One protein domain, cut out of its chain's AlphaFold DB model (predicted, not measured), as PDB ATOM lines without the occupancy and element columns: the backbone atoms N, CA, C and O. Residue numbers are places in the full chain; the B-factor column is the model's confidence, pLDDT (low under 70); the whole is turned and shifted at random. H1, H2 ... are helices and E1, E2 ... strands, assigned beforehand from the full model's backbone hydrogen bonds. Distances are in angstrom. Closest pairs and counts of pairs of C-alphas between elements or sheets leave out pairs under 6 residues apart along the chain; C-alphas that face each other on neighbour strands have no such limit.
ATOM      1  N   HIS A 209     -41.720 -35.864  28.018       86.25
ATOM      2  CA  HIS A 209     -42.694 -36.696  27.319       86.25
ATOM      3  C   HIS A 209     -42.057 -37.507  26.185       86.25
ATOM      4  O   HIS A 209     -42.266 -38.716  26.085       86.25
ATOM      5  N   ASP A 210     -41.217 -36.865  25.368       88.56
ATOM      6  CA  ASP A 210     -40.504 -37.539  24.278       88.56
ATOM      7  C   ASP A 210     -39.578 -38.632  24.823       88.56
ATOM      8  O   ASP A 210     -39.575 -39.767  24.338       88.56
ATOM      9  N   PHE A 211     -38.853 -38.328  25.903       89.50
ATOM     10  CA  PHE A 211     -38.006 -39.309  26.575       89.50
ATOM     11  C   PHE A 211     -38.823 -40.452  27.208       89.50
ATOM     12  O   PHE A 211     -38.457 -41.631  27.097       89.50
ATOM     13  N   ALA A 212     -39.969 -40.146  27.821       89.12
ATOM     14  CA  ALA A 212     -40.877 -41.132  28.405       89.12
ATOM     15  C   ALA A 212     -41.452 -42.104  27.359       89.12
ATOM     16  O   ALA A 212     -41.652 -43.279  27.677       89.12
ATOM     17  N   GLN A 213     -41.624 -41.677  26.107       89.62
ATOM     18  CA  GLN A 213     -42.062 -42.542  25.002       89.62
ATOM     19  C   GLN A 213     -40.924 -43.302  24.310       89.62
ATOM     20  O   GLN A 213     -41.168 -44.322  23.669       89.62
ATOM     21  N   SER A 214     -39.682 -42.841  24.453       90.38
ATOM     22  CA  SER A 214     -38.521 -43.470  23.816       90.38
ATOM     23  C   SER A 214     -38.212 -44.877  24.371       90.38
ATOM     24  O   SER A 214     -38.577 -45.193  25.503       90.38
ATOM     25  N   PRO A 215     -37.506 -45.753  23.638       91.38
ATOM     26  CA  PRO A 215     -37.054 -47.037  24.181       91.38
ATOM     27  C   PRO A 215     -35.816 -46.912  25.088       91.38
ATOM     28  O   PRO A 215     -35.398 -47.902  25.690       91.38
ATOM     29  N   TYR A 216     -35.218 -45.721  25.186       91.75
ATOM     30  CA  TYR A 216     -33.929 -45.524  25.838       91.75
ATOM     31  C   TYR A 216     -34.033 -45.559  27.360       91.75
ATOM     32  O   TYR A 216     -34.953 -45.005  27.965       91.75
ATOM     33  N   ARG A 217     -33.051 -46.208  27.985       94.12
ATOM     34  CA  ARG A 217     -32.834 -46.179  29.437       94.12
ATOM     35  C   ARG A 217     -31.843 -45.076  29.776       94.12
ATOM     36  O   ARG A 217     -31.136 -44.596  28.893       94.12
ATOM     37  N   TRP A 218     -31.792 -44.671  31.036       94.00
ATOM     38  CA  TRP A 218     -30.801 -43.703  31.498       94.00
ATOM     39  C   TRP A 218     -30.239 -44.093  32.852       94.00
ATOM     40  O   TRP A 218     -30.851 -44.871  33.581       94.00
ATOM     41  N   GLY A 219     -29.069 -43.567  33.198       93.19
ATOM     42  CA  GLY A 219     -28.423 -43.961  34.438       93.19
ATOM     43  C   GLY A 219     -27.317 -43.036  34.897       93.19
ATOM     44  O   GLY A 219     -26.812 -42.194  34.153       93.19
ATOM     45  N   VAL A 220     -26.968 -43.219  36.164       93.19
ATOM     46  CA  VAL A 220     -25.921 -42.492  36.892       93.19
ATOM     47  C   VAL A 220     -25.332 -43.401  37.984       93.19
ATOM     48  O   VAL A 220     -25.893 -44.467  38.267       93.19
ATOM     49  N   PRO A 221     -24.234 -42.999  38.648       93.19
ATOM     50  CA  PRO A 221     -23.587 -43.841  39.655       93.19
ATOM     51  C   PRO A 221     -24.389 -44.110  40.933       93.19
ATOM     52  O   PRO A 221     -24.137 -45.104  41.610       93.19
ATOM     53  N   ALA A 222     -25.349 -43.248  41.284       90.31
ATOM     54  CA  ALA A 222     -26.043 -43.310  42.569       90.31
ATOM     55  C   ALA A 222     -27.552 -43.072  42.449       90.31
ATOM     56  O   ALA A 222     -28.012 -42.251  41.663       90.31
ATOM     57  N   ILE A 223     -28.331 -43.717  43.320       88.88
ATOM     58  CA  ILE A 223     -29.797 -43.582  43.349       88.88
ATOM     59  C   ILE A 223     -30.293 -42.185  43.767       88.88
ATOM     60  O   ILE A 223     -31.460 -41.862  43.567       88.88
ATOM     61  N   ALA A 224     -29.410 -41.336  44.307       87.12
ATOM     62  CA  ALA A 224     -29.735 -39.987  44.781       87.12
ATOM     63  C   ALA A 224     -30.485 -39.132  43.741       87.12
ATOM     64  O   ALA A 224     -31.347 -38.337  44.102       87.12
ATOM     65  N   TRP A 225     -30.219 -39.372  42.458       87.62
ATOM     66  CA  TRP A 225     -30.796 -38.672  41.309       87.62
ATOM     67  C   TRP A 225     -32.289 -38.912  41.084       87.62
ATOM     68  O   TRP A 225     -32.922 -38.171  40.342       87.62
ATOM     69  N   ILE A 226     -32.865 -39.952  41.688       88.56
ATOM     70  CA  ILE A 226     -34.304 -40.217  41.582       88.56
ATOM     71  C   ILE A 226     -35.036 -40.048  42.910       88.56
ATOM     72  O   ILE A 226     -36.261 -40.061  42.913       88.56
ATOM     73  N   LEU A 227     -34.337 -39.838  44.031       86.25
ATOM     74  CA  LEU A 227     -34.970 -39.762  45.356       86.25
ATOM     75  C   LEU A 227     -36.015 -38.641  45.460       86.25
ATOM     76  O   LEU A 227     -37.000 -38.793  46.170       86.25
ATOM     77  N   ALA A 228     -35.830 -37.540  44.728       82.56
ATOM     78  CA  ALA A 228     -36.779 -36.427  44.709       82.56
ATOM     79  C   ALA A 228     -38.041 -36.699  43.866       82.56
ATOM     80  O   ALA A 228     -39.024 -35.974  43.997       82.56
ATOM     81  N   ILE A 229     -38.015 -37.711  42.991       85.38
ATOM     82  CA  ILE A 229     -39.075 -37.974  42.004       85.38
ATOM     83  C   ILE A 229     -39.633 -39.405  42.049       85.38
ATOM     84  O   ILE A 229     -40.624 -39.685  41.377       85.38
ATOM     85  N   VAL A 230     -39.036 -40.309  42.834       83.69
ATOM     86  CA  VAL A 230     -39.437 -41.725  42.928       83.69
ATOM     87  C   VAL A 230     -40.860 -41.885  43.462       83.69
ATOM     88  O   VAL A 230     -41.652 -42.624  42.882       83.69
ATOM     89  N   ASP A 231     -41.198 -41.102  44.484       76.31
ATOM     90  CA  ASP A 231     -42.514 -41.069  45.122       76.31
ATOM     91  C   ASP A 231     -43.306 -39.827  44.702       76.31
ATOM     92  O   ASP A 231     -44.174 -39.357  45.436       76.31
ATOM     93  N   ALA A 232     -43.008 -39.255  43.528       67.75
ATOM     94  CA  ALA A 232     -43.777 -38.135  43.005       67.75
ATOM     95  C   ALA A 232     -45.232 -38.576  42.758       67.75
ATOM     96  O   ALA A 232     -45.590 -39.145  41.718       67.75
ATOM     97  N   GLU A 233     -46.082 -38.326  43.751       57.50
ATOM     98  CA  GLU A 233     -47.528 -38.363  43.616       57.50
ATOM     99  C   GLU A 233     -47.987 -37.186  42.755       57.50
ATOM    100  O   GLU A 233     -47.316 -36.165  42.609       57.50
ATOM    101  N   SER A 234     -49.137 -37.354  42.122       49.53
ATOM    102  CA  SER A 234     -49.727 -36.405  41.193       49.53
ATOM    103  C   SER A 234     -49.914 -35.005  41.794       49.53
ATOM    104  O   SER A 234     -50.965 -34.728  42.369       49.53
ATOM    105  N   VAL A 235     -48.945 -34.094  41.645       42.12
ATOM    106  CA  VAL A 235     -49.135 -32.699  42.070       42.12
ATOM    107  C   VAL A 235     -49.990 -31.974  41.032       42.12
ATOM    108  O   VAL A 235     -49.640 -31.863  39.854       42.12
ATOM    109  N   TRP A 236     -51.154 -31.520  41.488       39.09
ATOM    110  CA  TRP A 236     -52.096 -30.675  40.762       39.09
ATOM    111  C   TRP A 236     -51.429 -29.312  40.518       39.09
ATOM    112  O   TRP A 236     -51.173 -28.588  41.476       39.09
ATOM    113  N   ILE A 237     -51.118 -28.952  39.268       44.75
ATOM    114  CA  ILE A 237     -50.680 -27.590  38.917       44.75
ATOM    115  C   ILE A 237     -51.923 -26.826  38.430       44.75
ATOM    116  O   ILE A 237     -52.357 -27.054  37.297       44.75
ATOM    117  N   PRO A 238     -52.505 -25.902  39.225       45.12
ATOM    118  CA  PRO A 238     -53.727 -25.178  38.850       45.12
ATOM    119  C   PRO A 238     -53.561 -24.322  37.587       45.12
ATOM    120  O   PRO A 238     -54.534 -23.972  36.926       45.12
ATOM    121  N   GLN A 239     -52.318 -23.999  37.224       45.53
ATOM    122  CA  GLN A 239     -51.988 -23.129  36.098       45.53
ATOM    123  C   GLN A 239     -52.225 -23.770  34.716       45.53
ATOM    124  O   GLN A 239     -52.278 -23.046  33.725       45.53
ATOM    125  N   TYR A 240     -52.432 -25.092  34.636       46.62
ATOM    126  CA  TYR A 240     -52.681 -25.805  33.371       46.62
ATOM    127  C   TYR A 240     -54.137 -26.270  33.172       46.62
ATOM    128  O   TYR A 240     -54.432 -26.912  32.167       46.62
ATOM    129  N   LEU A 241     -55.065 -25.926  34.079       43.78
ATOM    130  CA  LEU A 241     -56.413 -26.523  34.136       43.78
ATOM    131  C   LEU A 241     -57.598 -25.553  33.986       43.78
ATOM    132  O   LEU A 241     -58.735 -25.944  34.228       43.78
ATOM    133  N   ASN A 242     -57.404 -24.331  33.488       39.97
ATOM    134  CA  ASN A 242     -58.536 -23.473  33.098       39.97
ATOM    135  C   ASN A 242     -59.034 -23.759  31.666       39.97
ATOM    136  O   ASN A 242     -59.207 -22.848  30.855       39.97
ATOM    137  N   LYS A 243     -59.286 -25.033  31.339       43.06
ATOM    138  CA  LYS A 243     -60.110 -25.427  30.184       43.06
ATOM    139  C   LYS A 243     -61.105 -26.508  30.627       43.06
ATOM    140  O   LYS A 243     -60.709 -27.660  30.768       43.06
ATOM    141  N   PRO A 244     -62.389 -26.170  30.839       44.28
ATOM    142  CA  PRO A 244     -63.334 -27.026  31.563       44.28
ATOM    143  C   PRO A 244     -63.807 -28.294  30.827       44.28
ATOM    144  O   PRO A 244     -64.635 -29.005  31.372       44.28
ATOM    145  N   ASN A 245     -63.283 -28.629  29.640       49.25
ATOM    146  CA  ASN A 245     -63.769 -29.751  28.820       49.25
ATOM    147  C   ASN A 245     -62.630 -30.575  28.184       49.25
ATOM    148  O   ASN A 245     -62.636 -30.809  26.976       49.25
ATOM    149  N   GLN A 246     -61.629 -31.005  28.957       45.50
ATOM    150  CA  GLN A 246     -60.639 -31.974  28.467       45.50
ATOM    151  C   GLN A 246     -60.463 -33.141  29.445       45.50
ATOM    152  O   GLN A 246     -59.880 -33.010  30.515       45.50
ATOM    153  N   THR A 247     -60.957 -34.306  29.032       43.59
ATOM    154  CA  THR A 247     -60.769 -35.640  29.624       43.59
ATOM    155  C   THR A 247     -59.359 -36.186  29.355       43.59
ATOM    156  O   THR A 247     -59.190 -37.302  28.868       43.59
ATOM    157  N   HIS A 248     -58.320 -35.405  29.656       46.12
ATOM    158  CA  HIS A 248     -56.935 -35.863  29.574       46.12
ATOM    159  C   HIS A 248     -56.384 -36.091  30.989       46.12
ATOM    160  O   HIS A 248     -56.188 -35.117  31.715       46.12
ATOM    161  N   PRO A 249     -56.146 -37.345  31.424       49.00
ATOM    162  CA  PRO A 249     -55.426 -37.593  32.668       49.00
ATOM    163  C   PRO A 249     -54.034 -36.947  32.578       49.00
ATOM    164  O   PRO A 249     -53.395 -36.998  31.533       49.00
ATOM    165  N   ASN A 250     -53.597 -36.301  33.660       54.72
ATOM    166  CA  ASN A 250     -52.381 -35.485  33.765       54.72
ATOM    167  C   ASN A 250     -51.127 -36.136  33.125       54.72
ATOM    168  O   ASN A 250     -50.402 -36.880  33.788       54.72
ATOM    169  N   PHE A 251     -50.839 -35.824  31.856       56.25
ATOM    170  CA  PHE A 251     -49.764 -36.444  31.062       56.25
ATOM    171  C   PHE A 251     -48.381 -36.397  31.739       56.25
ATOM    172  O   PHE A 251     -47.691 -37.412  31.801       56.25
ATOM    173  N   LEU A 252     -48.026 -35.267  32.363       58.53
ATOM    174  CA  LEU A 252     -46.716 -35.054  32.998       58.53
ATOM    175  C   LEU A 252     -46.385 -36.079  34.104       58.53
ATOM    176  O   LEU A 252     -45.224 -36.400  34.344       58.53
ATOM    177  N   GLN A 253     -47.403 -36.607  34.788       60.12
ATOM    178  CA  GLN A 253     -47.224 -37.526  35.918       60.12
ATOM    179  C   GLN A 253     -46.942 -38.958  35.458       60.12
ATOM    180  O   GLN A 253     -46.163 -39.678  36.086       60.12
ATOM    181  N   VAL A 254     -47.573 -39.369  34.355       66.31
ATOM    182  CA  VAL A 254     -47.308 -40.662  33.711       66.31
ATOM    183  C   VAL A 254     -45.879 -40.681  33.178       66.31
ATOM    184  O   VAL A 254     -45.168 -41.671  33.357       66.31
ATOM    185  N   ASP A 255     -45.440 -39.557  32.613       82.25
ATOM    186  CA  ASP A 255     -44.114 -39.427  32.023       82.25
ATOM    187  C   ASP A 255     -43.004 -39.530  33.079       82.25
ATOM    188  O   ASP A 255     -42.093 -40.336  32.911       82.25
ATOM    189  N   LEU A 256     -43.104 -38.821  34.213       84.19
ATOM    190  CA  LEU A 256     -42.110 -38.905  35.299       84.19
ATOM    191  C   LEU A 256     -41.950 -40.330  35.842       84.19
ATOM    192  O   LEU A 256     -40.828 -40.822  35.973       84.19
ATOM    193  N   LYS A 257     -43.060 -41.034  36.094       83.62
ATOM    194  CA  LYS A 257     -43.017 -42.438  36.538       83.62
ATOM    195  C   LYS A 257     -42.395 -43.348  35.479       83.62
ATOM    196  O   LYS A 257     -41.643 -44.262  35.821       83.62
ATOM    197  N   ALA A 258     -42.674 -43.099  34.198       88.19
ATOM    198  CA  ALA A 258     -42.046 -43.825  33.101       88.19
ATOM    199  C   ALA A 258     -40.534 -43.558  33.033       88.19
ATOM    200  O   ALA A 258     -39.770 -44.506  32.855       88.19
ATOM    201  N   VAL A 259     -40.089 -42.313  33.237       90.00
ATOM    202  CA  VAL A 259     -38.661 -41.961  33.300       90.00
ATOM    203  C   VAL A 259     -37.974 -42.661  34.474       90.00
ATOM    204  O   VAL A 259     -36.932 -43.286  34.273       90.00
ATOM    205  N   VAL A 260     -38.566 -42.635  35.673       90.69
ATOM    206  CA  VAL A 260     -38.018 -43.322  36.859       90.69
ATOM    207  C   VAL A 260     -37.919 -44.833  36.631       90.69
ATOM    208  O   VAL A 260     -36.914 -45.445  36.975       90.69
ATOM    209  N   LYS A 261     -38.910 -45.453  35.980       90.94
ATOM    210  CA  LYS A 261     -38.881 -46.894  35.667       90.94
ATOM    211  C   LYS A 261     -37.743 -47.286  34.710       90.94
ATOM    212  O   LYS A 261     -37.330 -48.444  34.698       90.94
ATOM    213  N   LYS A 262     -37.254 -46.345  33.901       93.25
ATOM    214  CA  LYS A 262     -36.152 -46.541  32.945       93.25
ATOM    215  C   LYS A 262     -34.771 -46.211  33.526       93.25
ATOM    216  O   LYS A 262     -33.800 -46.202  32.773       93.25
ATOM    217  N   PHE A 263     -34.693 -45.924  34.824       94.31
ATOM    218  CA  PHE A 263     -33.457 -45.569  35.507       94.31
ATOM    219  C   PHE A 263     -32.630 -46.803  35.893       94.31
ATOM    220  O   PHE A 263     -33.148 -47.737  36.505       94.31
ATOM    221  N   ASP A 264     -31.332 -46.764  35.596       94.00
ATOM    222  CA  ASP A 264     -30.350 -47.764  36.005       94.00
ATOM    223  C   ASP A 264     -29.259 -47.134  36.882       94.00
ATOM    224  O   ASP A 264     -28.607 -46.159  36.503       94.00
ATOM    225  N   VAL A 265     -29.004 -47.742  38.042       94.06
ATOM    226  CA  VAL A 265     -27.863 -47.381  38.893       94.06
ATOM    227  C   VAL A 265     -26.631 -48.135  38.398       94.06
ATOM    228  O   VAL A 265     -26.585 -49.366  38.469       94.06
ATOM    229  N   ILE A 266     -25.628 -47.408  37.904       93.44
ATOM    230  CA  ILE A 266     -24.379 -47.977  37.377       93.44
ATOM    231  C   ILE A 266     -23.198 -47.344  38.127       93.44
ATOM    232  O   ILE A 266     -22.663 -46.341  37.662       93.44
ATOM    233  N   PRO A 267     -22.777 -47.910  39.277       92.50
ATOM    234  CA  PRO A 267     -21.717 -47.326  40.106       92.50
ATOM    235  C   PRO A 267     -20.340 -47.306  39.433       92.50
ATOM    236  O   PRO A 267     -19.494 -46.488  39.774       92.50
ATOM    237  N   ASP A 268     -20.107 -48.228  38.498       94.69
ATOM    238  CA  ASP A 268     -18.866 -48.318  37.735       94.69
ATOM    239  C   ASP A 268     -18.832 -47.240  36.640       94.69
ATOM    240  O   ASP A 268     -19.503 -47.345  35.608       94.69
ATOM    241  N   GLU A 269     -18.017 -46.211  36.867       91.62
ATOM    242  CA  GLU A 269     -17.812 -45.096  35.941       91.62
ATOM    243  C   GLU A 269     -17.248 -45.547  34.589       91.62
ATOM    244  O   GLU A 269     -17.598 -44.971  33.559       91.62
ATOM    245  N   GLY A 270     -16.417 -46.595  34.560       93.38
ATOM    246  CA  GLY A 270     -15.871 -47.144  33.321       93.38
ATOM    247  C   GLY A 270     -16.968 -47.773  32.469       93.38
ATOM    248  O   GLY A 270     -17.041 -47.532  31.262       93.38
ATOM    249  N   LYS A 271     -17.885 -48.514  33.100       93.31
ATOM    250  CA  LYS A 271     -19.065 -49.072  32.424       93.31
ATOM    251  C   LYS A 271     -20.015 -47.978  31.936       93.31
ATOM    252  O   LYS A 271     -20.562 -48.100  30.839       93.31
ATOM    253  N   LEU A 272     -20.196 -46.917  32.723       92.69
ATOM    254  CA  LEU A 272     -21.018 -45.774  32.330       92.69
ATOM    255  C   LEU A 272     -20.387 -45.018  31.148       92.69
ATOM    256  O   LEU A 272     -21.091 -44.706  30.192       92.69
ATOM    257  N   TYR A 273     -19.061 -44.840  31.143       93.62
ATOM    258  CA  TYR A 273     -18.333 -44.292  29.996       93.62
ATOM    259  C   TYR A 273     -18.544 -45.139  28.734       93.62
ATOM    260  O   TYR A 273     -18.877 -44.592  27.690       93.62
ATOM    261  N   GLN A 274     -18.446 -46.470  28.805       93.25
ATOM    262  CA  GLN A 274     -18.677 -47.315  27.622       93.25
ATOM    263  C   GLN A 274     -20.097 -47.167  27.052       93.25
ATOM    264  O   GLN A 274     -20.283 -47.208  25.838       93.25
ATOM    265  N   ARG A 275     -21.101 -46.937  27.908       91.38
ATOM    266  CA  ARG A 275     -22.482 -46.674  27.467       91.38
ATOM    267  C   ARG A 275     -22.646 -45.329  26.764       91.38
ATOM    268  O   ARG A 275     -23.469 -45.241  25.863       91.38
ATOM    269  N   THR A 276     -21.841 -44.319  27.106       91.44
ATOM    270  CA  THR A 276     -21.866 -43.021  26.400       91.44
ATOM    271  C   THR A 276     -21.539 -43.161  24.910       91.44
ATOM    272  O   THR A 276     -22.046 -42.398  24.098       91.44
ATOM    273  N   LEU A 277     -20.699 -44.138  24.550       91.94
ATOM    274  CA  LEU A 277     -20.187 -44.310  23.191       91.94
ATOM    275  C   LEU A 277     -21.161 -45.063  22.278       91.94
ATOM    276  O   LEU A 277     -21.074 -44.947  21.061       91.94
ATOM    277  N   ALA A 278     -22.067 -45.853  22.856       88.50
ATOM    278  CA  ALA A 278     -22.991 -46.699  22.107       88.50
ATOM    279  C   ALA A 278     -24.187 -45.927  21.521       88.50
ATOM    280  O   ALA A 278     -24.825 -46.418  20.592       88.50
ATOM    281  N   GLY A 279     -24.502 -44.737  22.052       83.94
ATOM    282  CA  GLY A 279     -25.631 -43.916  21.598       83.94
ATOM    283  C   GLY A 279     -27.015 -44.497  21.922       83.94
ATOM    284  O   GLY A 279     -28.017 -44.031  21.387       83.94
ATOM    285  N   ASP A 280     -27.092 -45.511  22.787       88.75
ATOM    286  CA  ASP A 280     -28.326 -46.219  23.158       88.75
ATOM    287  C   ASP A 280     -28.817 -45.891  24.582       88.75
ATOM    288  O   ASP A 280     -29.775 -46.499  25.076       88.75
ATOM    289  N   PHE A 281     -28.159 -44.950  25.264       91.31
ATOM    290  CA  PHE A 281     -28.317 -44.745  26.700       91.31
ATOM    291  C   PHE A 281     -28.223 -43.268  27.103       91.31
ATOM    292  O   PHE A 281     -27.302 -42.557  26.710       91.31
ATOM    293  N   GLY A 282     -29.168 -42.813  27.929       91.56
ATOM    294  CA  GLY A 282     -29.181 -41.471  28.509       91.56
ATOM    295  C   GLY A 282     -28.342 -41.374  29.784       91.56
ATOM    296  O   GLY A 282     -28.171 -42.347  30.521       91.56
ATOM    297  N   ILE A 283     -27.830 -40.184  30.082       92.31
ATOM    298  CA  ILE A 283     -26.948 -39.967  31.232       92.31
ATOM    299  C   ILE A 283     -27.405 -38.748  32.014       92.31
ATOM    300  O   ILE A 283     -27.694 -37.701  31.439       92.31
ATOM    301  N   GLY A 284     -27.474 -38.893  33.337       90.56
ATOM    302  CA  GLY A 284     -27.813 -37.784  34.220       90.56
ATOM    303  C   GLY A 284     -26.681 -36.761  34.317       90.56
ATOM    304  O   GLY A 284     -25.507 -37.114  34.477       90.56
ATOM    305  N   ILE A 285     -27.070 -35.492  34.232       91.00
ATOM    306  CA  ILE A 285     -26.221 -34.305  34.362       91.00
ATOM    307  C   ILE A 285     -26.900 -33.299  35.294       91.00
ATOM    308  O   ILE A 285     -28.128 -33.254  35.377       91.00
ATOM    309  N   GLU A 286     -26.114 -32.481  35.982       89.19
ATOM    310  CA  GLU A 286     -26.628 -31.528  36.967       89.19
ATOM    311  C   GLU A 286     -26.444 -30.094  36.481       89.19
ATOM    312  O   GLU A 286     -25.364 -29.704  36.034       89.19
ATOM    313  N   LEU A 287     -27.499 -29.288  36.604       89.25
ATOM    314  CA  LEU A 287     -27.423 -27.846  36.411       89.25
ATOM    315  C   LEU A 287     -27.168 -27.173  37.764       89.25
ATOM    316  O   LEU A 287     -27.991 -27.255  38.672       89.25
ATOM    317  N   LEU A 288     -26.031 -26.494  37.883       89.06
ATOM    318  CA  LEU A 288     -25.634 -25.767  39.087       89.06
ATOM    319  C   LEU A 288     -26.331 -24.402  39.188       89.06
ATOM    320  O   LEU A 288     -26.793 -23.850  38.184       89.06
ATOM    321  N   ASN A 289     -26.324 -23.795  40.382       87.06
ATOM    322  CA  ASN A 289     -26.920 -22.471  40.608       87.06
ATOM    323  C   ASN A 289     -26.267 -21.386  39.741       87.06
ATOM    324  O   ASN A 289     -26.918 -20.415  39.350       87.06
ATOM    325  N   SER A 290     -24.993 -21.563  39.383       85.31
ATOM    326  CA  SER A 290     -24.294 -20.696  38.434       85.31
ATOM    327  C   SER A 290     -24.740 -20.839  36.970       85.31
ATOM    328  O   SER A 290     -24.061 -20.287  36.105       85.31
ATOM    329  N   GLN A 291     -25.819 -21.580  36.684       85.69
ATOM    330  CA  GLN A 291     -26.305 -21.927  35.336       85.69
ATOM    331  C   GLN A 291     -25.267 -22.675  34.486       85.69
ATOM    332  O   GLN A 291     -25.251 -22.578  33.261       85.69
ATOM    333  N   LYS A 292     -24.368 -23.409  35.144       87.81
ATOM    334  CA  LYS A 292     -23.343 -24.231  34.497       87.81
ATOM    335  C   LYS A 292     -23.682 -25.696  34.705       87.81
ATOM    336  O   LYS A 292     -24.165 -26.062  35.773       87.81
ATOM    337  N   ILE A 293     -23.428 -26.511  33.693       90.06
ATOM    338  CA  ILE A 293     -23.647 -27.952  33.768       90.06
ATOM    339  C   ILE A 293     -22.399 -28.607  34.348       90.06
ATOM    340  O   ILE A 293     -21.280 -28.318  33.913       90.06
ATOM    341  N   THR A 294     -22.602 -29.487  35.322       89.38
ATOM    342  CA  THR A 294     -21.565 -30.372  35.843       89.38
ATOM    343  C   THR A 294     -21.842 -31.808  35.423       89.38
ATOM    344  O   THR A 294     -22.990 -32.260  35.366       89.38
ATOM    345  N   VAL A 295     -20.766 -32.513  35.090       91.44
ATOM    346  CA  VAL A 295     -20.799 -33.898  34.632       91.44
ATOM    347  C   VAL A 295     -19.796 -34.734  35.412       91.44
ATOM    348  O   VAL A 295     -18.773 -34.229  35.878       91.44
ATOM    349  N   GLY A 296     -20.089 -36.024  35.557       89.44
ATOM    350  CA  GLY A 296     -19.135 -36.976  36.116       89.44
ATOM    351  C   GLY A 296     -18.011 -37.330  35.129       89.44
ATOM    352  O   GLY A 296     -18.098 -37.015  33.941       89.44
ATOM    353  N   PRO A 297     -16.969 -38.045  35.591       88.94
ATOM    354  CA  PRO A 297     -15.770 -38.369  34.799       88.94
ATOM    355  C   PRO A 297     -16.034 -39.319  33.615       88.94
ATOM    356  O   PRO A 297     -15.149 -39.560  32.796       88.94
ATOM    357  N   TYR A 298     -17.253 -39.852  33.514       91.69
ATOM    358  CA  TYR A 298     -17.743 -40.647  32.393       91.69
ATOM    359  C   TYR A 298     -18.149 -39.794  31.174       91.69
ATOM    360  O   TYR A 298     -18.273 -40.347  30.086       91.69
ATOM    361  N   ILE A 299     -18.311 -38.471  31.303       92.25
ATOM    362  CA  ILE A 299     -18.434 -37.549  30.158       92.25
ATOM    363  C   ILE A 299     -17.115 -36.789  30.013       92.25
ATOM    364  O   ILE A 299     -16.631 -36.150  30.947       92.25
ATOM    365  N   ARG A 300     -16.510 -36.892  28.835       90.44
ATOM    366  CA  ARG A 300     -15.144 -36.476  28.511       90.44
ATOM    367  C   ARG A 300     -15.105 -35.790  27.143       90.44
ATOM    368  O   ARG A 300     -16.061 -35.845  26.375       90.44
ATOM    369  N   GLU A 301     -14.024 -35.068  26.854       88.31
ATOM    370  CA  GLU A 301     -13.927 -34.258  25.623       88.31
ATOM    371  C   GLU A 301     -14.103 -35.105  24.347       88.31
ATOM    372  O   GLU A 301     -14.587 -34.611  23.331       88.31
ATOM    373  N   ASP A 302     -13.765 -36.392  24.414       89.75
ATOM    374  CA  ASP A 302     -13.873 -37.379  23.341       89.75
ATOM    375  C   ASP A 302     -15.275 -37.977  23.153       89.75
ATOM    376  O   ASP A 302     -15.491 -38.622  22.135       89.75
ATOM    377  N   ASN A 303     -16.225 -37.787  24.075       90.62
ATOM    378  CA  ASN A 303     -17.587 -38.329  23.929       90.62
ATOM    379  C   ASN A 303     -18.705 -37.289  24.076       90.62
ATOM    380  O   ASN A 303     -19.834 -37.563  23.684       90.62
ATOM    381  N   VAL A 304     -18.414 -36.089  24.590       88.25
ATOM    382  CA  VAL A 304     -19.432 -35.051  24.825       88.25
ATOM    383  C   VAL A 304     -20.180 -34.651  23.550       88.25
ATOM    384  O   VAL A 304     -21.359 -34.332  23.604       88.25
ATOM    385  N   HIS A 305     -19.521 -34.731  22.394       85.56
ATOM    386  CA  HIS A 305     -20.106 -34.409  21.090       85.56
ATOM    387  C   HIS A 305     -21.086 -35.471  20.566       85.56
ATOM    388  O   HIS A 305     -21.778 -35.219  19.584       85.56
ATOM    389  N   LEU A 306     -21.136 -36.652  21.192       87.38
ATOM    390  CA  LEU A 306     -22.091 -37.719  20.875       87.38
ATOM    391  C   LEU A 306     -23.398 -37.582  21.669       87.38
ATOM    392  O   LEU A 306     -24.332 -38.350  21.451       87.38
ATOM    393  N   LEU A 307     -23.450 -36.646  22.619       86.75
ATOM    394  CA  LEU A 307     -24.571 -36.454  23.528       86.75
ATOM    395  C   LEU A 307     -25.315 -35.166  23.176       86.75
ATOM    396  O   LEU A 307     -24.708 -34.130  22.913       86.75
ATOM    397  N   GLU A 308     -26.641 -35.226  23.235       84.38
ATOM    398  CA  GLU A 308     -27.515 -34.075  23.037       84.38
ATOM    399  C   GLU A 308     -28.200 -33.708  24.356       84.38
ATOM    400  O   GLU A 308     -28.650 -34.575  25.111       84.38
ATOM    401  N   LEU A 309     -28.259 -32.409  24.646       85.44
ATOM    402  CA  LEU A 309     -28.918 -31.883  25.835       85.44
ATOM    403  C   LEU A 309     -30.411 -31.670  25.552       85.44
ATOM    404  O   LEU A 309     -30.743 -30.882  24.663       85.44
ATOM    405  N   PRO A 310     -31.324 -32.281  26.330       83.69
ATOM    406  CA  PRO A 310     -32.747 -31.985  26.217       83.69
ATOM    407  C   PRO A 310     -33.030 -30.500  26.482       83.69
ATOM    408  O   PRO A 310     -32.411 -29.876  27.351       83.69
ATOM    409  N   LYS A 311     -34.015 -29.925  25.783       83.00
ATOM    410  CA  LYS A 311     -34.421 -28.521  25.989       83.00
ATOM    411  C   LYS A 311     -35.122 -28.312  27.333       83.00
ATOM    412  O   LYS A 311     -35.094 -27.203  27.872       83.00
ATOM    413  N   GLN A 312     -35.773 -29.353  27.853       83.19
ATOM    414  CA  GLN A 312     -36.489 -29.339  29.124       83.19
ATOM    415  C   GLN A 312     -35.680 -30.029  30.234       83.19
ATOM    416  O   GLN A 312     -35.213 -31.151  30.068       83.19
ATOM    417  N   MET A 313     -35.580 -29.388  31.404       84.25
ATOM    418  CA  MET A 313     -35.025 -30.018  32.609       84.25
ATOM    419  C   MET A 313     -35.991 -31.059  33.182       84.25
ATOM    420  O   MET A 313     -37.190 -30.794  33.267       84.25
ATOM    421  N   LEU A 314     -35.463 -32.204  33.629       85.75
ATOM    422  CA  LEU A 314     -36.264 -33.285  34.215       85.75
ATOM    423  C   LEU A 314     -36.958 -32.852  35.515       85.75
ATOM    424  O   LEU A 314     -38.168 -33.001  35.660       85.75
ATOM    425  N   TYR A 315     -36.188 -32.312  36.457       85.62
ATOM    426  CA  TYR A 315     -36.669 -31.684  37.685       85.62
ATOM    427  C   TYR A 315     -35.595 -30.725  38.211       85.62
ATOM    428  O   TYR A 315     -34.456 -30.745  37.746       85.62
ATOM    429  N   TYR A 316     -35.950 -29.890  39.186       85.62
ATOM    430  CA  TYR A 316     -34.979 -29.119  39.954       85.62
ATOM    431  C   TYR A 316     -35.180 -29.383  41.444       85.62
ATOM    432  O   TYR A 316     -36.300 -29.580  41.913       85.62
ATOM    433  N   SER A 317     -34.082 -29.390  42.186       82.12
ATOM    434  CA  SER A 317     -34.075 -29.434  43.643       82.12
ATOM    435  C   SER A 317     -32.907 -28.600  44.133       82.12
ATOM    436  O   SER A 317     -31.884 -28.496  43.459       82.12
ATOM    437  N   TYR A 318     -33.041 -28.023  45.320       83.69
ATOM    438  CA  TYR A 318     -31.907 -27.394  45.977       83.69
ATOM    439  C   TYR A 318     -31.001 -28.463  46.581       83.69
ATOM    440  O   TYR A 318     -31.477 -29.458  47.135       83.69
ATOM    441  N   THR A 319     -29.692 -28.240  46.501       81.38
ATOM    442  CA  THR A 319     -28.716 -29.026  47.253       81.38
ATOM    443  C   THR A 319     -28.936 -28.778  48.739       81.38
ATOM    444  O   THR A 319     -28.942 -27.633  49.193       81.38
ATOM    445  N   THR A 320     -29.133 -29.848  49.504       82.75
ATOM    446  CA  THR A 320     -29.402 -29.776  50.943       82.75
ATOM    447  C   THR A 320     -28.273 -30.416  51.734       82.75
ATOM    448  O   THR A 320     -27.605 -31.339  51.270       82.75
ATOM    449  N   VAL A 321     -28.051 -29.916  52.948       86.50
ATOM    450  CA  VAL A 321     -27.160 -30.555  53.917       86.50
ATOM    451  C   VAL A 321     -28.023 -31.374  54.868       86.50
ATOM    452  O   VAL A 321     -28.885 -30.831  55.558       86.50
ATOM    453  N   ALA A 322     -27.797 -32.684  54.899       86.75
ATOM    454  CA  ALA A 322     -28.444 -33.573  55.852       86.75
ATOM    455  C   ALA A 322     -27.616 -33.649  57.143       86.75
ATOM    456  O   ALA A 322     -26.407 -33.873  57.102       86.75
ATOM    457  N   ALA A 323     -28.275 -33.487  58.290       90.00
ATOM    458  CA  ALA A 323     -27.668 -33.620  59.611       90.00
ATOM    459  C   ALA A 323     -28.473 -34.597  60.475       90.00
ATOM    460  O   ALA A 323     -29.632 -34.903  60.183       90.00
ATOM    461  N   GLN A 324     -27.867 -35.078  61.563       92.62
ATOM    462  CA  GLN A 324     -28.572 -35.908  62.535       92.62
ATOM    463  C   GLN A 324     -29.778 -35.150  63.106       92.62
ATOM    464  O   GLN A 324     -29.719 -33.949  63.380       92.62
ATOM    465  N   ARG A 325     -30.889 -35.858  63.315       91.12
ATOM    466  CA  ARG A 325     -32.081 -35.269  63.928       91.12
ATOM    467  C   ARG A 325     -31.736 -34.689  65.304       91.12
ATOM    468  O   ARG A 325     -31.164 -35.382  66.138       91.12
ATOM    469  N   GLY A 326     -32.126 -33.436  65.533       91.75
ATOM    470  CA  GLY A 326     -31.845 -32.722  66.781       91.75
ATOM    471  C   GLY A 326     -30.442 -32.116  66.862       91.75
ATOM    472  O   GLY A 326     -29.999 -31.796  67.959       91.75
ATOM    473  N   TRP A 327     -29.734 -31.967  65.735       94.56
ATOM    474  CA  TRP A 327     -28.413 -31.343  65.724       94.56
ATOM    475  C   TRP A 327     -28.475 -29.899  66.263       94.56
ATOM    476  O   TRP A 327     -29.136 -29.058  65.648       94.56
ATOM    477  N   PRO A 328     -27.791 -29.582  67.384       94.56
ATOM    478  CA  PRO A 328     -27.958 -28.302  68.079       94.56
ATOM    479  C   PRO A 328     -27.542 -27.070  67.275       94.56
ATOM    480  O   PRO A 328     -27.926 -25.962  67.628       94.56
ATOM    481  N   VAL A 329     -26.741 -27.259  66.220       95.81
ATOM    482  CA  VAL A 329     -26.182 -26.164  65.415       95.81
ATOM    483  C   VAL A 329     -26.861 -25.984  64.050       95.81
ATOM    484  O   VAL A 329     -26.357 -25.260  63.191       95.81
ATOM    485  N   MET A 330     -28.000 -26.648  63.820       93.31
ATOM    486  CA  MET A 330     -28.701 -26.590  62.532       93.31
ATOM    487  C   MET A 330     -29.176 -25.173  62.186       93.31
ATOM    488  O   MET A 330     -29.134 -24.770  61.028       93.31
ATOM    489  N   GLU A 331     -29.586 -24.391  63.185       93.75
ATOM    490  CA  GLU A 331     -30.017 -23.004  62.989       93.75
ATOM    491  C   GLU A 331     -28.854 -22.106  62.547       93.75
ATOM    492  O   GLU A 331     -28.981 -21.341  61.589       93.75
ATOM    493  N   GLN A 332     -27.687 -22.263  63.175       95.38
ATOM    494  CA  GLN A 332     -26.461 -21.556  62.810       95.38
ATOM    495  C   GLN A 332     -26.011 -21.945  61.400       95.38
ATOM    496  O   GLN A 332     -25.611 -21.072  60.629       95.38
ATOM    497  N   LEU A 333     -26.119 -23.231  61.035       94.75
ATOM    498  CA  LEU A 333     -25.832 -23.680  59.674       94.75
ATOM    499  C   LEU A 333     -26.808 -23.055  58.666       94.75
ATOM    500  O   LEU A 333     -26.363 -22.532  57.646       94.75
ATOM    501  N   ASN A 334     -28.112 -23.063  58.949       93.19
ATOM    502  CA  ASN A 334     -29.117 -22.462  58.071       93.19
ATOM    503  C   ASN A 334     -28.843 -20.969  57.855       93.19
ATOM    504  O   ASN A 334     -28.831 -20.502  56.717       93.19
ATOM    505  N   HIS A 335     -28.550 -20.230  58.928       96.38
ATOM    506  CA  HIS A 335     -28.198 -18.815  58.841       96.38
ATOM    507  C   HIS A 335     -26.919 -18.594  58.018       96.38
ATOM    508  O   HIS A 335     -26.878 -17.719  57.154       96.38
ATOM    509  N   PHE A 336     -25.891 -19.424  58.220       95.75
ATOM    510  CA  PHE A 336     -24.670 -19.376  57.416       95.75
ATOM    511  C   PHE A 336     -24.936 -19.641  55.927       95.75
ATOM    512  O   PHE A 336     -24.418 -18.914  55.082       95.75
ATOM    513  N   ILE A 337     -25.761 -20.636  55.587       94.25
ATOM    514  CA  ILE A 337     -26.126 -20.942  54.195       94.25
ATOM    515  C   ILE A 337     -26.873 -19.763  53.562       94.25
ATOM    516  O   ILE A 337     -26.593 -19.407  52.415       94.25
ATOM    517  N   LEU A 338     -27.791 -19.126  54.293       94.56
ATOM    518  CA  LEU A 338     -28.501 -17.938  53.811       94.56
ATOM    519  C   LEU A 338     -27.539 -16.774  53.553       94.56
ATOM    520  O   LEU A 338     -27.582 -16.189  52.472       94.56
ATOM    521  N   LEU A 339     -26.617 -16.497  54.481       96.75
ATOM    522  CA  LEU A 339     -25.574 -15.484  54.294       96.75
ATOM    523  C   LEU A 339     -24.672 -15.809  53.097       96.75
ATOM    524  O   LEU A 339     -24.382 -14.937  52.278       96.75
ATOM    525  N   ALA A 340     -24.249 -17.066  52.953       95.12
ATOM    526  CA  ALA A 340     -23.408 -17.497  51.843       95.12
ATOM    527  C   ALA A 340     -24.106 -17.318  50.486       95.12
ATOM    528  O   ALA A 340     -23.464 -16.900  49.520       95.12
ATOM    529  N   ASN A 341     -25.412 -17.583  50.414       92.81
ATOM    530  CA  ASN A 341     -26.216 -17.314  49.223       92.81
ATOM    531  C   ASN A 341     -26.384 -15.809  48.975       92.81
ATOM    532  O   ASN A 341     -26.147 -15.354  47.858       92.81
ATOM    533  N   GLN A 342     -26.717 -15.026  50.008       95.75
ATOM    534  CA  GLN A 342     -26.907 -13.574  49.905       95.75
ATOM    535  C   GLN A 342     -25.641 -12.854  49.417       95.75
ATOM    536  O   GLN A 342     -25.724 -11.938  48.602       95.75
ATOM    537  N   HIS A 343     -24.467 -13.289  49.876       96.25
ATOM    538  CA  HIS A 343     -23.177 -12.748  49.443       96.25
ATOM    539  C   HIS A 343     -22.638 -13.388  48.151       96.25
ATOM    540  O   HIS A 343     -21.551 -13.029  47.700       96.25
ATOM    541  N   GLY A 344     -23.358 -14.341  47.549       93.81
ATOM    542  CA  GLY A 344     -22.936 -15.018  46.320       93.81
ATOM    543  C   GLY A 344     -21.702 -15.919  46.477       93.81
ATOM    544  O   GLY A 344     -21.074 -16.279  45.478       93.81
ATOM    545  N   LEU A 345     -21.344 -16.309  47.707       94.44
ATOM    546  CA  LEU A 345     -20.208 -17.200  47.980       94.44
ATOM    547  C   LEU A 345     -20.408 -18.575  47.341       94.44
ATOM    548  O   LEU A 345     -19.452 -19.148  46.822       94.44
ATOM    549  N   VAL A 346     -21.651 -19.064  47.303       91.94
ATOM    550  CA  VAL A 346     -22.007 -20.339  46.657       91.94
ATOM    551  C   VAL A 346     -21.610 -20.331  45.179       91.94
ATOM    552  O   VAL A 346     -20.899 -21.226  44.735       91.94
ATOM    553  N   LEU A 347     -21.937 -19.263  44.441       92.94
ATOM    554  CA  LEU A 347     -21.555 -19.113  43.031       92.94
ATOM    555  C   LEU A 347     -20.032 -19.066  42.846       92.94
ATOM    556  O   LEU A 347     -19.496 -19.583  41.862       92.94
ATOM    557  N   HIS A 348     -19.315 -18.430  43.776       93.19
ATOM    558  CA  HIS A 348     -17.854 -18.392  43.745       93.19
ATOM    559  C   HIS A 348     -17.245 -19.785  43.968       93.19
ATOM    560  O   HIS A 348     -16.330 -20.179  43.235       93.19
ATOM    561  N   TRP A 349     -17.747 -20.536  44.952       93.06
ATOM    562  CA  TRP A 349     -17.278 -21.886  45.265       93.06
ATOM    563  C   TRP A 349     -17.622 -22.891  44.167       93.06
ATOM    564  O   TRP A 349     -16.735 -23.647  43.775       93.06
ATOM    565  N   GLU A 350     -18.834 -22.842  43.609       91.31
ATOM    566  CA  GLU A 350     -19.242 -23.662  42.458       91.31
ATOM    567  C   GLU A 350     -18.283 -23.461  41.279       91.31
ATOM    568  O   GLU A 350     -17.674 -24.416  40.797       91.31
ATOM    569  N   ARG A 351     -18.038 -22.208  40.871       89.81
ATOM    570  CA  ARG A 351     -17.094 -21.907  39.777       89.81
ATOM    571  C   ARG A 351     -15.670 -22.358  40.088       89.81
ATOM    572  O   ARG A 351     -14.943 -22.778  39.189       89.81
ATOM    573  N   ARG A 352     -15.233 -22.247  41.344       91.88
ATOM    574  CA  ARG A 352     -13.911 -22.731  41.762       91.88
ATOM    575  C   ARG A 352     -13.819 -24.256  41.673       91.88
ATOM    576  O   ARG A 352     -12.779 -24.746  41.241       91.88
ATOM    577  N   ALA A 353     -14.867 -24.976  42.066       90.81
ATOM    578  CA  ALA A 353     -14.930 -26.430  41.979       90.81
ATOM    579  C   ALA A 353     -14.965 -26.906  40.520       90.81
ATOM    580  O   ALA A 353     -14.178 -27.778  40.154       90.81
ATOM    581  N   LEU A 354     -15.777 -26.267  39.669       90.00
ATOM    582  CA  LEU A 354     -15.824 -26.548  38.231       90.00
ATOM    583  C   LEU A 354     -14.450 -26.402  37.579       90.00
ATOM    584  O   LEU A 354     -13.979 -27.342  36.956       90.00
ATOM    585  N   ARG A 355     -13.747 -25.285  37.810       88.94
ATOM    586  CA  ARG A 355     -12.390 -25.076  37.265       88.94
ATOM    587  C   ARG A 355     -11.372 -26.134  37.699       88.94
ATOM    588  O   ARG A 355     -10.343 -26.278  37.049       88.94
ATOM    589  N   LYS A 356     -11.608 -26.813  38.826       89.94
ATOM    590  CA  LYS A 356     -10.728 -27.873  39.327       89.94
ATOM    591  C   LYS A 356     -11.049 -29.231  38.697       89.94
ATOM    592  O   LYS A 356     -10.131 -30.018  38.494       89.94
ATOM    593  N   ASN A 357     -12.324 -29.499  38.423       86.56
ATOM    594  CA  ASN A 357     -12.808 -30.832  38.058       86.56
ATOM    595  C   ASN A 357     -13.200 -30.969  36.578       86.56
ATOM    596  O   ASN A 357     -13.296 -32.087  36.086       86.56
ATOM    597  N   GLN A 358     -13.416 -29.863  35.865       88.44
ATOM    598  CA  GLN A 358     -13.887 -29.841  34.483       88.44
ATOM    599  C   GLN A 358     -13.021 -28.893  33.645       88.44
ATOM    600  O   GLN A 358     -12.653 -27.804  34.090       88.44
ATOM    601  N   SER A 359     -12.668 -29.311  32.428       87.19
ATOM    602  CA  SER A 359     -11.861 -28.488  31.526       87.19
ATOM    603  C   SER A 359     -12.680 -27.339  30.932       87.19
ATOM    604  O   SER A 359     -13.895 -27.437  30.751       87.19
ATOM    605  N   THR A 360     -12.007 -26.251  30.551       86.38
ATOM    606  CA  THR A 360     -12.655 -25.114  29.875       86.38
ATOM    607  C   THR A 360     -13.324 -25.535  28.564       86.38
ATOM    608  O   THR A 360     -14.380 -25.018  28.220       86.38
ATOM    609  N   ARG A 361     -12.741 -26.499  27.836       86.12
ATOM    610  CA  ARG A 361     -13.324 -27.026  26.591       86.12
ATOM    611  C   ARG A 361     -14.638 -27.748  26.849       86.12
ATOM    612  O   ARG A 361     -15.603 -27.513  26.131       86.12
ATOM    613  N   MET A 362     -14.678 -28.567  27.896       88.06
ATOM    614  CA  MET A 362     -15.897 -29.239  28.328       88.06
ATOM    615  C   MET A 362     -16.970 -28.234  28.762       88.06
ATOM    616  O   MET A 362     -18.134 -28.383  28.412       88.06
ATOM    617  N   GLU A 363     -16.594 -27.179  29.491       85.06
ATOM    618  CA  GLU A 363     -17.526 -26.113  29.886       85.06
ATOM    619  C   GLU A 363     -18.153 -25.392  28.684       85.06
ATOM    620  O   GLU A 363     -19.338 -25.080  28.720       85.06
ATOM    621  N   VAL A 364     -17.379 -25.152  27.620       84.75
ATOM    622  CA  VAL A 364     -17.899 -24.581  26.369       84.75
ATOM    623  C   VAL A 364     -18.799 -25.587  25.649       84.75
ATOM    624  O   VAL A 364     -19.882 -25.220  25.216       84.75
ATOM    625  N   ALA A 365     -18.401 -26.858  25.552       83.88
ATOM    626  CA  ALA A 365     -19.211 -27.888  24.896       83.88
ATOM    627  C   ALA A 365     -20.578 -28.100  25.575       83.88
ATOM    628  O   ALA A 365     -21.568 -28.370  24.902       83.88
ATOM    629  N   LEU A 366     -20.633 -27.940  26.899       86.25
ATOM    630  CA  LEU A 366     -21.842 -28.092  27.710       86.25
ATOM    631  C   LEU A 366     -22.586 -26.771  27.955       86.25
ATOM    632  O   LEU A 366     -23.484 -26.731  28.797       86.25
ATOM    633  N   ASP A 367     -22.215 -25.674  27.291       82.50
ATOM    634  CA  ASP A 367     -22.896 -24.399  27.502       82.50
ATOM    635  C   ASP A 367     -24.303 -24.443  26.872       82.50
ATOM    636  O   ASP A 367     -24.430 -24.485  25.642       82.50
ATOM    637  N   PRO A 368     -25.385 -24.379  27.675       69.00
ATOM    638  CA  PRO A 368     -26.749 -24.484  27.161       69.00
ATOM    639  C   PRO A 368     -27.113 -23.325  26.221       69.00
ATOM    640  O   PRO A 368     -28.048 -23.437  25.422       69.00
ATOM    641  N   THR A 369     -26.386 -22.200  26.287       66.31
ATOM    642  CA  THR A 369     -26.576 -21.081  25.355       66.31
ATOM    643  C   THR A 369     -26.073 -21.402  23.954       66.31
ATOM    644  O   THR A 369     -26.646 -20.889  22.993       66.31
ATOM    645  N   LEU A 370     -25.062 -22.266  23.825       63.31
ATOM    646  CA  LEU A 370     -24.552 -22.741  22.540       63.31
ATOM    647  C   LEU A 370     -25.466 -23.818  21.961       63.31
ATOM    648  O   LEU A 370     -25.814 -23.729  20.786       63.31
ATOM    649  N   SER A 371     -25.955 -24.746  22.789       56.88
ATOM    650  CA  SER A 371     -26.915 -25.778  22.363       56.88
ATOM    651  C   SER A 371     -28.220 -25.170  21.835       56.88
ATOM    652  O   SER A 371     -28.777 -25.636  20.849       56.88
ATOM    653  N   ARG A 372     -28.696 -24.068  22.436       53.72
ATOM    654  CA  ARG A 372     -29.889 -23.340  21.963       53.72
ATOM    655  C   ARG A 372     -29.632 -22.498  20.703       53.72
ATOM    656  O   ARG A 372     -30.585 -22.079  20.052       53.72
ATOM    657  N   ARG A 373     -28.367 -22.213  20.379       47.69
ATOM    658  CA  ARG A 373     -27.954 -21.418  19.212       47.69
ATOM    659  C   ARG A 373     -27.539 -22.251  18.014       47.69
ATOM    660  O   ARG A 373     -27.177 -21.647  17.005       47.69
TER     661      ARG A 373
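What this domain is: This is residues 209 to 373 of the 426 residues of an uncharacterized protein of Culex quinquefasciatus (UniProt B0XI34). A small parallel sheet of three short strands, with H4 over it, H2 and H3 grazing it and H1 beside H3, makes one side of the model; away from it, H5 and H6 meet near their ends in a corner, and H7 and H8 follow. A long unnamed stretch, residues 284 to 329, joins the two parts, and residues 242 to 249 and 323 to 329 stick out. The printed part has 165 residues, with eight named helices and three strands in the order H1 E1 H2 H3 E2 H4 E3 H5 H6 H7 H8; the sheet's order is E2 E1 E3. Its class is mostly helix, though under half of the residues are in named elements. It is only just loose, close to compact, with a radius of gyration of the C-alphas of 18.7 A and spans of 49 by 43 by 34 A.

How they stand to each other: H1, residues 209 to 213, and H3, residues 251 to 261, touch, the closest C-alphas being those of Ala 212 and Asp 255, 5.1 A apart. E1, residues 217 to 220, is the inner strand, parallel to E2, residues 263 to 265, with N 264 and O 218 within hydrogen-bond range at 2.8 A. E1 is also parallel to E3, residues 281 to 283, with N 282 and O 217 at 2.8 A. H2, residues 223 to 226, and H3 only graze the sheet; E1, H2, H3 and E2 form a strand-helix-strand unit, two parallel neighbour strands with helices between, its crossover right-handed. H4, residues 269 to 278, lies over E1 and E3 at a height over the sheet of 9.3 A, only just slantwise to the strands at 31 degrees to E1 on the local plane. E2, H4 and E3 form a split unit, with E1 between its strands, also right-handed. H5, residues 330 to 342, and H6, residues 345 to 357, are close but not clearly touching, with C-alphas 340 and 346 6.1 A apart, and about perpendicular at 82 degrees. H7, residues 360 to 365, and H6 meet only through their link; H7 is close to but not clearly touching H8, residues 368 to 371, with C-alphas 364 and 370 7.9 A apart. Every O i to N i+4 pair is within hydrogen-bond range in H1, H3, H5, H6 and H7, and 4 of 6 in H4; H2 and H8 are too short for such a pair.

Where its parts are: H1 begins at C-alpha 209, (-42.694, -36.696, 27.319). H3 is 15.8 A long, H4 14.9 A and E1 10.8 A. H5 is 18.2 A long and H6, from C-alpha 345 at (-20.208, -17.200, 47.980), 18.4 A. H8 ends at C-alpha 371, (-26.915, -25.778, 22.363).

The domain as a whole: The C-alphas farthest apart, of Asn 245 and Lys 356, are 54.1 A apart. The printed part has no cut. The links H2 to H3 and E3 to H5 are long. Residues 232 to 254 and 368 to 373 have pLDDT under 70.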